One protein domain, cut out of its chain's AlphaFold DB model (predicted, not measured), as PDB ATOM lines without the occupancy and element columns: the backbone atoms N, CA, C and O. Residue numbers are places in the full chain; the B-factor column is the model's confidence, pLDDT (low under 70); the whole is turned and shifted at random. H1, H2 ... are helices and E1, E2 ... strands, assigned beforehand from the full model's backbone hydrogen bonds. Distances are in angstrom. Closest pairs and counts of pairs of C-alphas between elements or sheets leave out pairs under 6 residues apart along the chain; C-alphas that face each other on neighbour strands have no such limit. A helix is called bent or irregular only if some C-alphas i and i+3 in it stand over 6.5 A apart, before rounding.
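What this domain is: This is residues 4 to 80 of the 82 residues of an uncharacterized protein of Cytophagales bacterium (UniProt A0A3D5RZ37). A small closed barrel of five strands, E1 to E5, has helix H1 leading away from it, and residues 70 to 80 stick out. The strands form a meander, each the antiparallel neighbour of the one before; E5 and E1, parallel, close the ring. The 77 printed residues, class mixed, are only just compact, close to loose, with radius of gyration of the C-alphas 13.7 A and spans 44 by 27 by 20 A.

Where its parts are: E1, residues 4 to 9, begins at C-alpha 4 (113.823, 117.838, 125.216). E2, residues 22 to 31, measures 24.0 A and bends by 72 degrees at residue 25. E3, residues 34 to 41, E4, residues 44 to 51, and E5, residues 54 to 62, measure 22.4, 22.5 and 24.2 A. H1, residues 63 to 78, 23.7 A, ends at C-alpha 78 (108.463, 145.565, 130.549); it is only just irregular, with C-alphas 64 and 67 6.9 A apart.

How they stand to each other: Within hydrogen-bond range are N 6 and O 24 of hairpin E1 and E2, 3.1 A, and N 9 and O 55 of E1 and E5, 2.9 A. H1 is on the barrel, outside it; the closest C-alphas of E4 and H1 are Cys 44 and Glu 63, 5.3 A. In H1, 10 of 12 O i to N i+4 pairs are within range.

The domain as a whole: The farthest C-alphas, Glu 16 and Glu 79, are 44.8 A apart. The printed part has no cut. The link E1 to E2 is long, 12 residues; residues 10 to 21 are under pLDDT 70.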
ATOM      1  N   VAL A   4     113.264 118.909 124.385       79.12
ATOM      2  CA  VAL A   4     113.823 117.838 125.216       79.12
ATOM      3  C   VAL A   4     112.768 116.770 125.464       79.12
ATOM      4  O   VAL A   4     111.571 117.017 125.301       79.12
ATOM      5  N   ARG A   5     113.212 115.578 125.856       81.19
ATOM      6  CA  ARG A   5     112.322 114.543 126.372       81.19
ATOM      7  C   ARG A   5     112.465 114.491 127.885       81.19
ATOM      8  O   ARG A   5     113.586 114.377 128.367       81.19
ATOM      9  N   ILE A   6     111.352 114.584 128.602       82.00
ATOM     10  CA  ILE A   6     111.335 114.539 130.069       82.00
ATOM     11  C   ILE A   6     110.324 113.518 130.574       82.00
ATOM     12  O   ILE A   6     109.368 113.187 129.870       82.00
ATOM     13  N   LYS A   7     110.549 113.039 131.799       82.94
ATOM     14  CA  LYS A   7     109.617 112.188 132.541       82.94
ATOM     15  C   LYS A   7     108.829 113.062 133.498       82.94
ATOM     16  O   LYS A   7     109.432 113.706 134.351       82.94
ATOM     17  N   VAL A   8     107.513 113.086 133.327       77.50
ATOM     18  CA  VAL A   8     106.608 113.914 134.131       77.50
ATOM     19  C   VAL A   8     105.788 113.033 135.060       77.50
ATOM     20  O   VAL A   8     105.281 111.990 134.641       77.50
ATOM     21  N   GLU A   9     105.643 113.480 136.305       76.69
ATOM     22  CA  GLU A   9     104.670 112.953 137.257       76.69
ATOM     23  C   GLU A   9     103.373 113.783 137.215       76.69
ATOM     24  O   GLU A   9     103.430 115.014 137.353       76.69
ATOM     25  N   PRO A  10     102.208 113.141 137.012       67.00
ATOM     26  CA  PRO A  10     100.931 113.831 136.911       67.00
ATOM     27  C   PRO A  10     100.474 114.396 138.262       67.00
ATOM     28  O   PRO A  10     100.697 113.817 139.326       67.00
ATOM     29  N   LEU A  11      99.759 115.519 138.210       62.66
ATOM     30  CA  LEU A  11      98.990 116.045 139.336       62.66
ATOM     31  C   LEU A  11      97.763 115.147 139.537       62.66
ATOM     32  O   LEU A  11      96.823 115.247 138.758       62.66
ATOM     33  N   ASN A  12      97.811 114.255 140.535       54.56
ATOM     34  CA  ASN A  12      96.673 113.550 141.142       54.56
ATOM     35  C   ASN A  12      95.413 113.453 140.259       54.56
ATOM     36  O   ASN A  12      94.501 114.272 140.373       54.56
ATOM     37  N   TRP A  13      95.332 112.418 139.425       53.59
ATOM     38  CA  TRP A  13      94.028 111.863 139.071       53.59
ATOM     39  C   TRP A  13      93.640 110.975 140.246       53.59
ATOM     40  O   TRP A  13      94.426 110.104 140.622       53.59
ATOM     41  N   GLU A  14      92.519 111.274 140.894       46.47
ATOM     42  CA  GLU A  14      92.070 110.539 142.073       46.47
ATOM     43  C   GLU A  14      92.097 109.016 141.804       46.47
ATOM     44  O   GLU A  14      91.462 108.503 140.889       46.47
ATOM     45  N   ASP A  15      92.916 108.337 142.609       47.22
ATOM     46  CA  ASP A  15      92.832 106.939 143.041       47.22
ATOM     47  C   ASP A  15      93.267 105.710 142.218       47.22
ATOM     48  O   ASP A  15      93.212 104.631 142.800       47.22
ATOM     49  N   GLU A  16      93.866 105.767 141.018       41.44
ATOM     50  CA  GLU A  16      94.348 104.492 140.402       41.44
ATOM     51  C   GLU A  16      95.760 104.441 139.805       41.44
ATOM     52  O   GLU A  16      96.218 103.356 139.462       41.44
ATOM     53  N   ASN A  17      96.525 105.534 139.735       46.06
ATOM     54  CA  ASN A  17      97.839 105.482 139.072       46.06
ATOM     55  C   ASN A  17      98.905 106.352 139.746       46.06
ATOM     56  O   ASN A  17      99.390 107.333 139.182       46.06
ATOM     57  N   LYS A  18      99.306 105.971 140.964       46.97
ATOM     58  CA  LYS A  18     100.366 106.661 141.726       46.97
ATOM     59  C   LYS A  18     101.777 106.538 141.117       46.97
ATOM     60  O   LYS A  18     102.662 107.249 141.569       46.97
ATOM     61  N   ASP A  19     101.962 105.735 140.063       53.53
ATOM     62  CA  ASP A  19     103.268 105.482 139.425       53.53
ATOM     63  C   ASP A  19     103.301 105.733 137.900       53.53
ATOM     64  O   ASP A  19     104.203 105.270 137.195       53.53
ATOM     65  N   CYS A  20     102.345 106.479 137.339       53.25
ATOM     66  CA  CYS A  20     102.362 106.768 135.903       53.25
ATOM     67  C   CYS A  20     103.335 107.902 135.555       53.25
ATOM     68  O   CYS A  20     102.947 109.059 135.429       53.25
ATOM     69  N   ARG A  21     104.605 107.555 135.332       67.06
ATOM     70  CA  ARG A  21     105.578 108.426 134.656       67.06
ATOM     71  C   ARG A  21     105.458 108.249 133.152       67.06
ATOM     72  O   ARG A  21     105.629 107.141 132.648       67.06
ATOM     73  N   PHE A  22     105.220 109.334 132.427       74.12
ATOM     74  CA  PHE A  22     105.163 109.311 130.967       74.12
ATOM     75  C   PHE A  22     106.240 110.214 130.361       74.12
ATOM     76  O   PHE A  22     106.636 111.228 130.941       74.12
ATOM     77  N   GLU A  23     106.756 109.800 129.203       80.94
ATOM     78  CA  GLU A  23     107.766 110.554 128.464       80.94
ATOM     79  C   GLU A  23     107.101 111.488 127.457       80.94
ATOM     80  O   GLU A  23     106.399 111.044 126.547       80.94
ATOM     81  N   VAL A  24     107.371 112.787 127.583       82.44
ATOM     82  CA  VAL A  24     106.841 113.805 126.670       82.44
ATOM     83  C   VAL A  24     107.942 114.602 126.010       82.44
ATOM     84  O   VAL A  24     109.011 114.846 126.567       82.44
ATOM     85  N   ASN A  25     107.643 115.038 124.794       83.31
ATOM     86  CA  ASN A  25     108.411 116.052 124.101       83.31
ATOM     87  C   ASN A  25     108.023 117.431 124.647       83.31
ATOM     88  O   ASN A  25     106.942 117.925 124.331       83.31
ATOM     89  N   ALA A  26     108.915 118.052 125.411       82.62
ATOM     90  CA  ALA A  26     108.687 119.348 126.035       82.62
ATOM     91  C   ALA A  26     109.675 120.410 125.540       82.62
ATOM     92  O   ALA A  26     110.758 120.111 125.027       82.62
ATOM     93  N   PHE A  27     109.293 121.669 125.710       81.75
ATOM     94  CA  PHE A  27     110.170 122.824 125.586       81.75
ATOM     95  C   PHE A  27     110.598 123.271 126.978       81.75
ATOM     96  O   PHE A  27     109.750 123.430 127.854       81.75
ATOM     97  N   LEU A  28     111.900 123.496 127.164       80.50
ATOM     98  CA  LEU A  28     112.401 124.140 128.377       80.50
ATOM     99  C   LEU A  28     112.217 125.653 128.262       80.50
ATOM    100  O   LEU A  28     112.676 126.270 127.295       80.50
ATOM    101  N   VAL A  29     111.549 126.227 129.254       77.69
ATOM    102  CA  VAL A  29     111.244 127.651 129.378       77.69
ATOM    103  C   VAL A  29     111.888 128.150 130.668       77.69
ATOM    104  O   VAL A  29     111.567 127.665 131.749       77.69
ATOM    105  N   GLY A  30     112.824 129.092 130.559       73.94
ATOM    106  CA  GLY A  30     113.404 129.766 131.722       73.94
ATOM    107  C   GLY A  30     112.511 130.919 132.177       73.94
ATOM    108  O   GLY A  30     112.001 131.663 131.340       73.94
ATOM    109  N   GLY A  31     112.332 131.068 133.485       66.75
ATOM    110  CA  GLY A  31     111.619 132.173 134.116       66.75
ATOM    111  C   GLY A  31     112.332 132.656 135.386       66.75
ATOM    112  O   GLY A  31     113.311 132.044 135.816       66.75
ATOM    113  N   PRO A  32     111.845 133.739 136.013       63.19
ATOM    114  CA  PRO A  32     112.471 134.330 137.202       63.19
ATOM    115  C   PRO A  32     112.507 133.380 138.408       63.19
ATOM    116  O   PRO A  32     113.345 133.531 139.290       63.19
ATOM    117  N   THR A  33     111.616 132.390 138.443       66.19
ATOM    118  CA  THR A  33     111.507 131.394 139.515       66.19
ATOM    119  C   THR A  33     112.206 130.067 139.204       66.19
ATOM    120  O   THR A  33     112.278 129.222 140.090       66.19
ATOM    121  N   GLY A  34     112.737 129.865 137.989       74.25
ATOM    122  CA  GLY A  34     113.424 128.626 137.610       74.25
ATOM    123  C   GLY A  34     113.190 128.186 136.165       74.25
ATOM    124  O   GLY A  34     112.755 128.963 135.313       74.25
ATOM    125  N   VAL A  35     113.506 126.920 135.879       77.12
ATOM    126  CA  VAL A  35     113.260 126.285 134.578       77.12
ATOM    127  C   VAL A  35     111.989 125.447 134.650       77.12
ATOM    128  O   VAL A  35     111.810 124.628 135.545       77.12
ATOM    129  N   PHE A  36     111.125 125.627 133.660       83.50
ATOM    130  CA  PHE A  36     109.888 124.883 133.489       83.50
ATOM    131  C   PHE A  36     109.941 124.084 132.197       83.50
ATOM    132  O   PHE A  36     110.544 124.506 131.210       83.50
ATOM    133  N   ALA A  37     109.260 122.949 132.173       85.00
ATOM    134  CA  ALA A  37     109.017 122.206 130.953       85.00
ATOM    135  C   ALA A  37     107.560 122.372 130.537       85.00
ATOM    136  O   ALA A  37     106.662 122.137 131.339       85.00
ATOM    137  N   ALA A  38     107.322 122.744 129.282       85.62
ATOM    138  CA  ALA A  38     105.984 122.902 128.725       85.62
ATOM    139  C   ALA A  38     105.782 121.991 127.510       85.62
ATOM    140  O   ALA A  38     106.655 121.896 126.643       85.62
ATOM    141  N   TRP A  39     104.630 121.332 127.418       87.12
ATOM    142  CA  TRP A  39     104.271 120.494 126.273       87.12
ATOM    143  C   TRP A  39     102.791 120.638 125.922       87.12
ATOM    144  O   TRP A  39     101.966 121.033 126.747       87.12
ATOM    145  N   LYS A  40     102.463 120.329 124.665       84.38
ATOM    146  CA  LYS A  40     101.087 120.293 124.172       84.38
ATOM    147  C   LYS A  40     100.548 118.868 124.286       84.38
ATOM    148  O   LYS A  40     101.201 117.931 123.832       84.38
ATOM    149  N   ASP A  41      99.366 118.734 124.868       83.25
ATOM    150  CA  ASP A  41      98.603 117.497 125.004       83.25
ATOM    151  C   ASP A  41      97.163 117.763 124.542       83.25
ATOM    152  O   ASP A  41      96.387 118.438 125.222       83.25
ATOM    153  N   GLY A  42      96.829 117.334 123.321       85.06
ATOM    154  CA  GLY A  42      95.579 117.724 122.663       85.06
ATOM    155  C   GLY A  42      95.457 119.248 122.534       85.06
ATOM    156  O   GLY A  42      96.358 119.892 122.005       85.06
ATOM    157  N   ASN A  43      94.363 119.822 123.042       82.56
ATOM    158  CA  ASN A  43      94.120 121.276 123.059       82.56
ATOM    159  C   ASN A  43      94.602 121.950 124.357       82.56
ATOM    160  O   ASN A  43      94.280 123.110 124.623       82.56
ATOM    161  N   CYS A  44      95.343 121.227 125.195       82.12
ATOM    162  CA  CYS A  44      95.873 121.733 126.450       82.12
ATOM    163  C   CYS A  44      97.383 121.939 126.341       82.12
ATOM    164  O   CYS A  44      98.107 121.123 125.770       82.12
ATOM    165  N   VAL A  45      97.871 123.023 126.933       83.69
ATOM    166  CA  VAL A  45      99.289 123.209 127.225       83.69
ATOM    167  C   VAL A  45      99.499 122.939 128.699       83.69
ATOM    168  O   VAL A  45      98.918 123.601 129.558       83.69
ATOM    169  N   ARG A  46     100.317 121.930 128.975       86.19
ATOM    170  CA  ARG A  46     100.700 121.525 130.321       86.19
ATOM    171  C   ARG A  46     102.089 122.050 130.631       86.19
ATOM    172  O   ARG A  46     102.905 122.226 129.723       86.19
ATOM    173  N   TYR A  47     102.346 122.285 131.910       86.12
ATOM    174  CA  TYR A  47     103.669 122.658 132.381       86.12
ATOM    175  C   TYR A  47     104.038 121.916 133.661       86.12
ATOM    176  O   TYR A  47     103.194 121.618 134.509       86.12
ATOM    177  N   ALA A  48     105.325 121.626 133.784       86.94
ATOM    178  CA  ALA A  48     105.931 120.989 134.933       86.94
ATOM    179  C   ALA A  48     107.127 121.809 135.411       86.94
ATOM    180  O   ALA A  48     107.828 122.440 134.618       86.94
ATOM    181  N   GLU A  49     107.354 121.770 136.713       87.19
ATOM    182  CA  GLU A  49     108.534 122.329 137.368       87.19
ATOM    183  C   GLU A  49     109.383 121.166 137.878       87.19
ATOM    184  O   GLU A  49     108.840 120.167 138.362       87.19
ATOM    185  N   GLY A  50     110.700 121.276 137.751       83.94
ATOM    186  CA  GLY A  50     111.593 120.181 138.087       83.94
ATOM    187  C   GLY A  50     113.037 120.420 137.681       83.94
ATOM    188  O   GLY A  50     113.396 121.505 137.221       83.94
ATOM    189  N   ASP A  51     113.846 119.380 137.846       77.56
ATOM    190  CA  ASP A  51     115.266 119.332 137.507       77.56
ATOM    191  C   ASP A  51     115.600 118.104 136.635       77.56
ATOM    192  O   ASP A  51     114.710 117.394 136.156       77.56
ATOM    193  N   ASP A  52     116.891 117.883 136.354       70.06
ATOM    194  CA  ASP A  52     117.399 116.807 135.494       70.06
ATOM    195  C   ASP A  52     117.095 115.405 136.061       70.06
ATOM    196  O   ASP A  52     117.952 114.704 136.595       70.06
ATOM    197  N   GLY A  53     115.849 114.963 135.901       68.19
ATOM    198  CA  GLY A  53     115.387 113.624 136.249       68.19
ATOM    199  C   GLY A  53     114.007 113.597 136.893       68.19
ATOM    200  O   GLY A  53     113.316 112.583 136.762       68.19
ATOM    201  N   TYR A  54     113.581 114.696 137.522       78.31
ATOM    202  CA  TYR A  54     112.325 114.753 138.261       78.31
ATOM    203  C   TYR A  54     111.514 116.003 137.911       78.31
ATOM    204  O   TYR A  54     111.892 117.119 138.255       78.31
ATOM    205  N   TRP A  55     110.372 115.810 137.244       84.88
ATOM    206  CA  TRP A  55     109.462 116.886 136.845       84.88
ATOM    207  C   TRP A  55     108.063 116.625 137.380       84.88
ATOM    208  O   TRP A  55     107.473 115.577 137.112       84.88
ATOM    209  N   ARG A  56     107.506 117.608 138.083       83.19
ATOM    210  CA  ARG A  56     106.151 117.548 138.628       83.19
ATOM    211  C   ARG A  56     105.244 118.480 137.844       83.19
ATOM    212  O   ARG A  56     105.505 119.683 137.798       83.19
ATOM    213  N   GLU A  57     104.175 117.943 137.251       83.88
ATOM    214  CA  GLU A  57     103.147 118.771 136.617       83.88
ATOM    215  C   GLU A  57     102.616 119.787 137.638       83.88
ATOM    216  O   GLU A  57     102.360 119.455 138.797       83.88
ATOM    217  N   LYS A  58     102.505 121.047 137.222       83.69
ATOM    218  CA  LYS A  58     101.997 122.151 138.049       83.69
ATOM    219  C   LYS A  58     100.636 122.636 137.585       83.69
ATOM    220  O   LYS A  58      99.888 123.205 138.375       83.69
ATOM    221  N   GLY A  59     100.293 122.376 136.329       81.06
ATOM    222  CA  GLY A  59      98.951 122.589 135.833       81.06
ATOM    223  C   GLY A  59      98.848 122.518 134.319       81.06
ATOM    224  O   GLY A  59      99.809 122.243 133.596       81.06
ATOM    225  N   SER A  60      97.642 122.821 133.858       85.19
ATOM    226  CA  SER A  60      97.265 122.811 132.454       85.19
ATOM    227  C   SER A  60      96.416 124.029 132.124       85.19
ATOM    228  O   SER A  60      95.508 124.375 132.881       85.19
ATOM    229  N   PHE A  61      96.651 124.620 130.961       81.81
ATOM    230  CA  PHE A  61      95.818 125.674 130.396       81.81
ATOM    231  C   PHE A  61      95.273 125.214 129.054       81.81
ATOM    232  O   PHE A  61      95.958 124.518 128.307       81.81
ATOM    233  N   ASN A  62      94.057 125.627 128.706       81.19
ATOM    234  CA  ASN A  62      93.595 125.433 127.338       81.19
ATOM    235  C   ASN A  62      94.380 126.369 126.404       81.19
ATOM    236  O   ASN A  62      94.613 127.531 126.745       81.19
ATOM    237  N   GLU A  63      94.798 125.877 125.239       77.19
ATOM    238  CA  GLU A  63      95.719 126.585 124.347       77.19
ATOM    239  C   GLU A  63      95.208 127.954 123.878       77.19
ATOM    240  O   GLU A  63      96.013 128.846 123.622       77.19
ATOM    241  N   HIS A  64      93.888 128.177 123.847       78.44
ATOM    242  CA  HIS A  64      93.325 129.490 123.507       78.44
ATOM    243  C   HIS A  64      93.655 130.588 124.534       78.44
ATOM    244  O   HIS A  64      93.539 131.770 124.215       78.44
ATOM    245  N   TRP A  65      94.097 130.230 125.746       73.81
ATOM    246  CA  TRP A  65      94.575 131.191 126.747       73.81
ATOM    247  C   TRP A  65      96.039 131.594 126.554       73.81
ATOM    248  O   TRP A  65      96.441 132.625 127.094       73.81
ATOM    249  N   LEU A  66      96.831 130.847 125.772       71.75
ATOM    250  CA  LEU A  66      98.260 131.126 125.580       71.75
ATOM    251  C   LEU A  66      98.553 132.559 125.119       71.75
ATOM    252  O   LEU A  66      99.421 133.184 125.725       71.75
ATOM    253  N   PRO A  67      97.853 133.130 124.114       73.00
ATOM    254  CA  PRO A  67      98.125 134.502 123.691       73.00
ATOM    255  C   PRO A  67      97.923 135.513 124.824       73.00
ATOM    256  O   PRO A  67      98.685 136.466 124.950       73.00
ATOM    257  N   ARG A  68      96.923 135.278 125.683       69.19
ATOM    258  CA  ARG A  68      96.598 136.154 126.813       69.19
ATOM    259  C   ARG A  68      97.641 136.042 127.924       69.19
ATOM    260  O   ARG A  68      98.064 137.061 128.452       69.19
ATOM    261  N   ILE A  69      98.096 134.822 128.220       70.19
ATOM    262  CA  ILE A  69      99.183 134.557 129.175       70.19
ATOM    263  C   ILE A  69     100.488 135.207 128.694       70.19
ATOM    264  O   ILE A  69     101.138 135.905 129.465       70.19
ATOM    265  N   ILE A  70     100.848 135.043 127.415       72.19
ATOM    266  CA  ILE A  70     102.035 135.683 126.823       72.19
ATOM    267  C   ILE A  70     101.913 137.209 126.878       72.19
ATOM    268  O   ILE A  70     102.898 137.877 127.189       72.19
ATOM    269  N   GLY A  71     100.720 137.754 126.615       69.50
ATOM    270  CA  GLY A  71     100.437 139.184 126.732       69.50
ATOM    271  C   GLY A  71     100.741 139.718 128.132       69.50
ATOM    272  O   GLY A  71     101.593 140.591 128.270       69.50
ATOM    273  N   VAL A  72     100.138 139.118 129.163       71.69
ATOM    274  CA  VAL A  72     100.347 139.505 130.573       71.69
ATOM    275  C   VAL A  72     101.815 139.372 130.992       71.69
ATOM    276  O   VAL A  72     102.357 140.265 131.637       71.69
ATOM    277  N   LEU A  73     102.493 138.285 130.604       65.94
ATOM    278  CA  LEU A  73     103.910 138.091 130.934       65.94
ATOM    279  C   LEU A  73     104.813 139.125 130.249       65.94
ATOM    280  O   LEU A  73     105.760 139.610 130.858       65.94
ATOM    281  N   SER A  74     104.519 139.477 128.995       70.94
ATOM    282  CA  SER A  74     105.283 140.485 128.251       70.94
ATOM    283  C   SER A  74     105.120 141.882 128.848       70.94
ATOM    284  O   SER A  74     106.064 142.665 128.826       70.94
ATOM    285  N   GLU A  75     103.937 142.205 129.372       72.88
ATOM    286  CA  GLU A  75     103.685 143.458 130.094       72.88
ATOM    287  C   GLU A  75     104.442 143.487 131.426       72.88
ATOM    288  O   GLU A  75     105.206 144.419 131.664       72.88
ATOM    289  N   ALA A  76     104.346 142.422 132.228       67.06
ATOM    290  CA  ALA A  76     105.056 142.316 133.503       67.06
ATOM    291  C   ALA A  76     106.589 142.402 133.351       67.06
ATOM    292  O   ALA A  76     107.268 142.958 134.212       67.06
ATOM    293  N   LEU A  77     107.149 141.866 132.261       63.16
ATOM    294  CA  LEU A  77     108.583 141.976 131.972       63.16
ATOM    295  C   LEU A  77     108.997 143.415 131.647       63.16
ATOM    296  O   LEU A  77     110.004 143.872 132.176       63.16
ATOM    297  N   LYS A  78     108.201 144.148 130.859       73.44
ATOM    298  CA  LYS A  78     108.463 145.565 130.549       73.44
ATOM    299  C   LYS A  78     108.424 146.452 131.790       73.44
ATOM    300  O   LYS A  78     109.166 147.420 131.861       73.44
ATOM    301  N   GLU A  79     107.570 146.132 132.760       67.44
ATOM    302  CA  GLU A  79     107.492 146.862 134.034       67.44
ATOM    303  C   GLU A  79     108.718 146.640 134.941       67.44
ATOM    304  O   GLU A  79     108.931 147.416 135.869       67.44
ATOM    305  N   ASN A  80     109.525 145.602 134.684       52.69
ATOM    306  CA  ASN A  80     110.716 145.256 135.471       52.69
ATOM    307  C   ASN A  80     112.050 145.568 134.762       52.69
ATOM    308  O   ASN A  80     113.108 145.386 135.367       52.69
TER     309      ASN A  80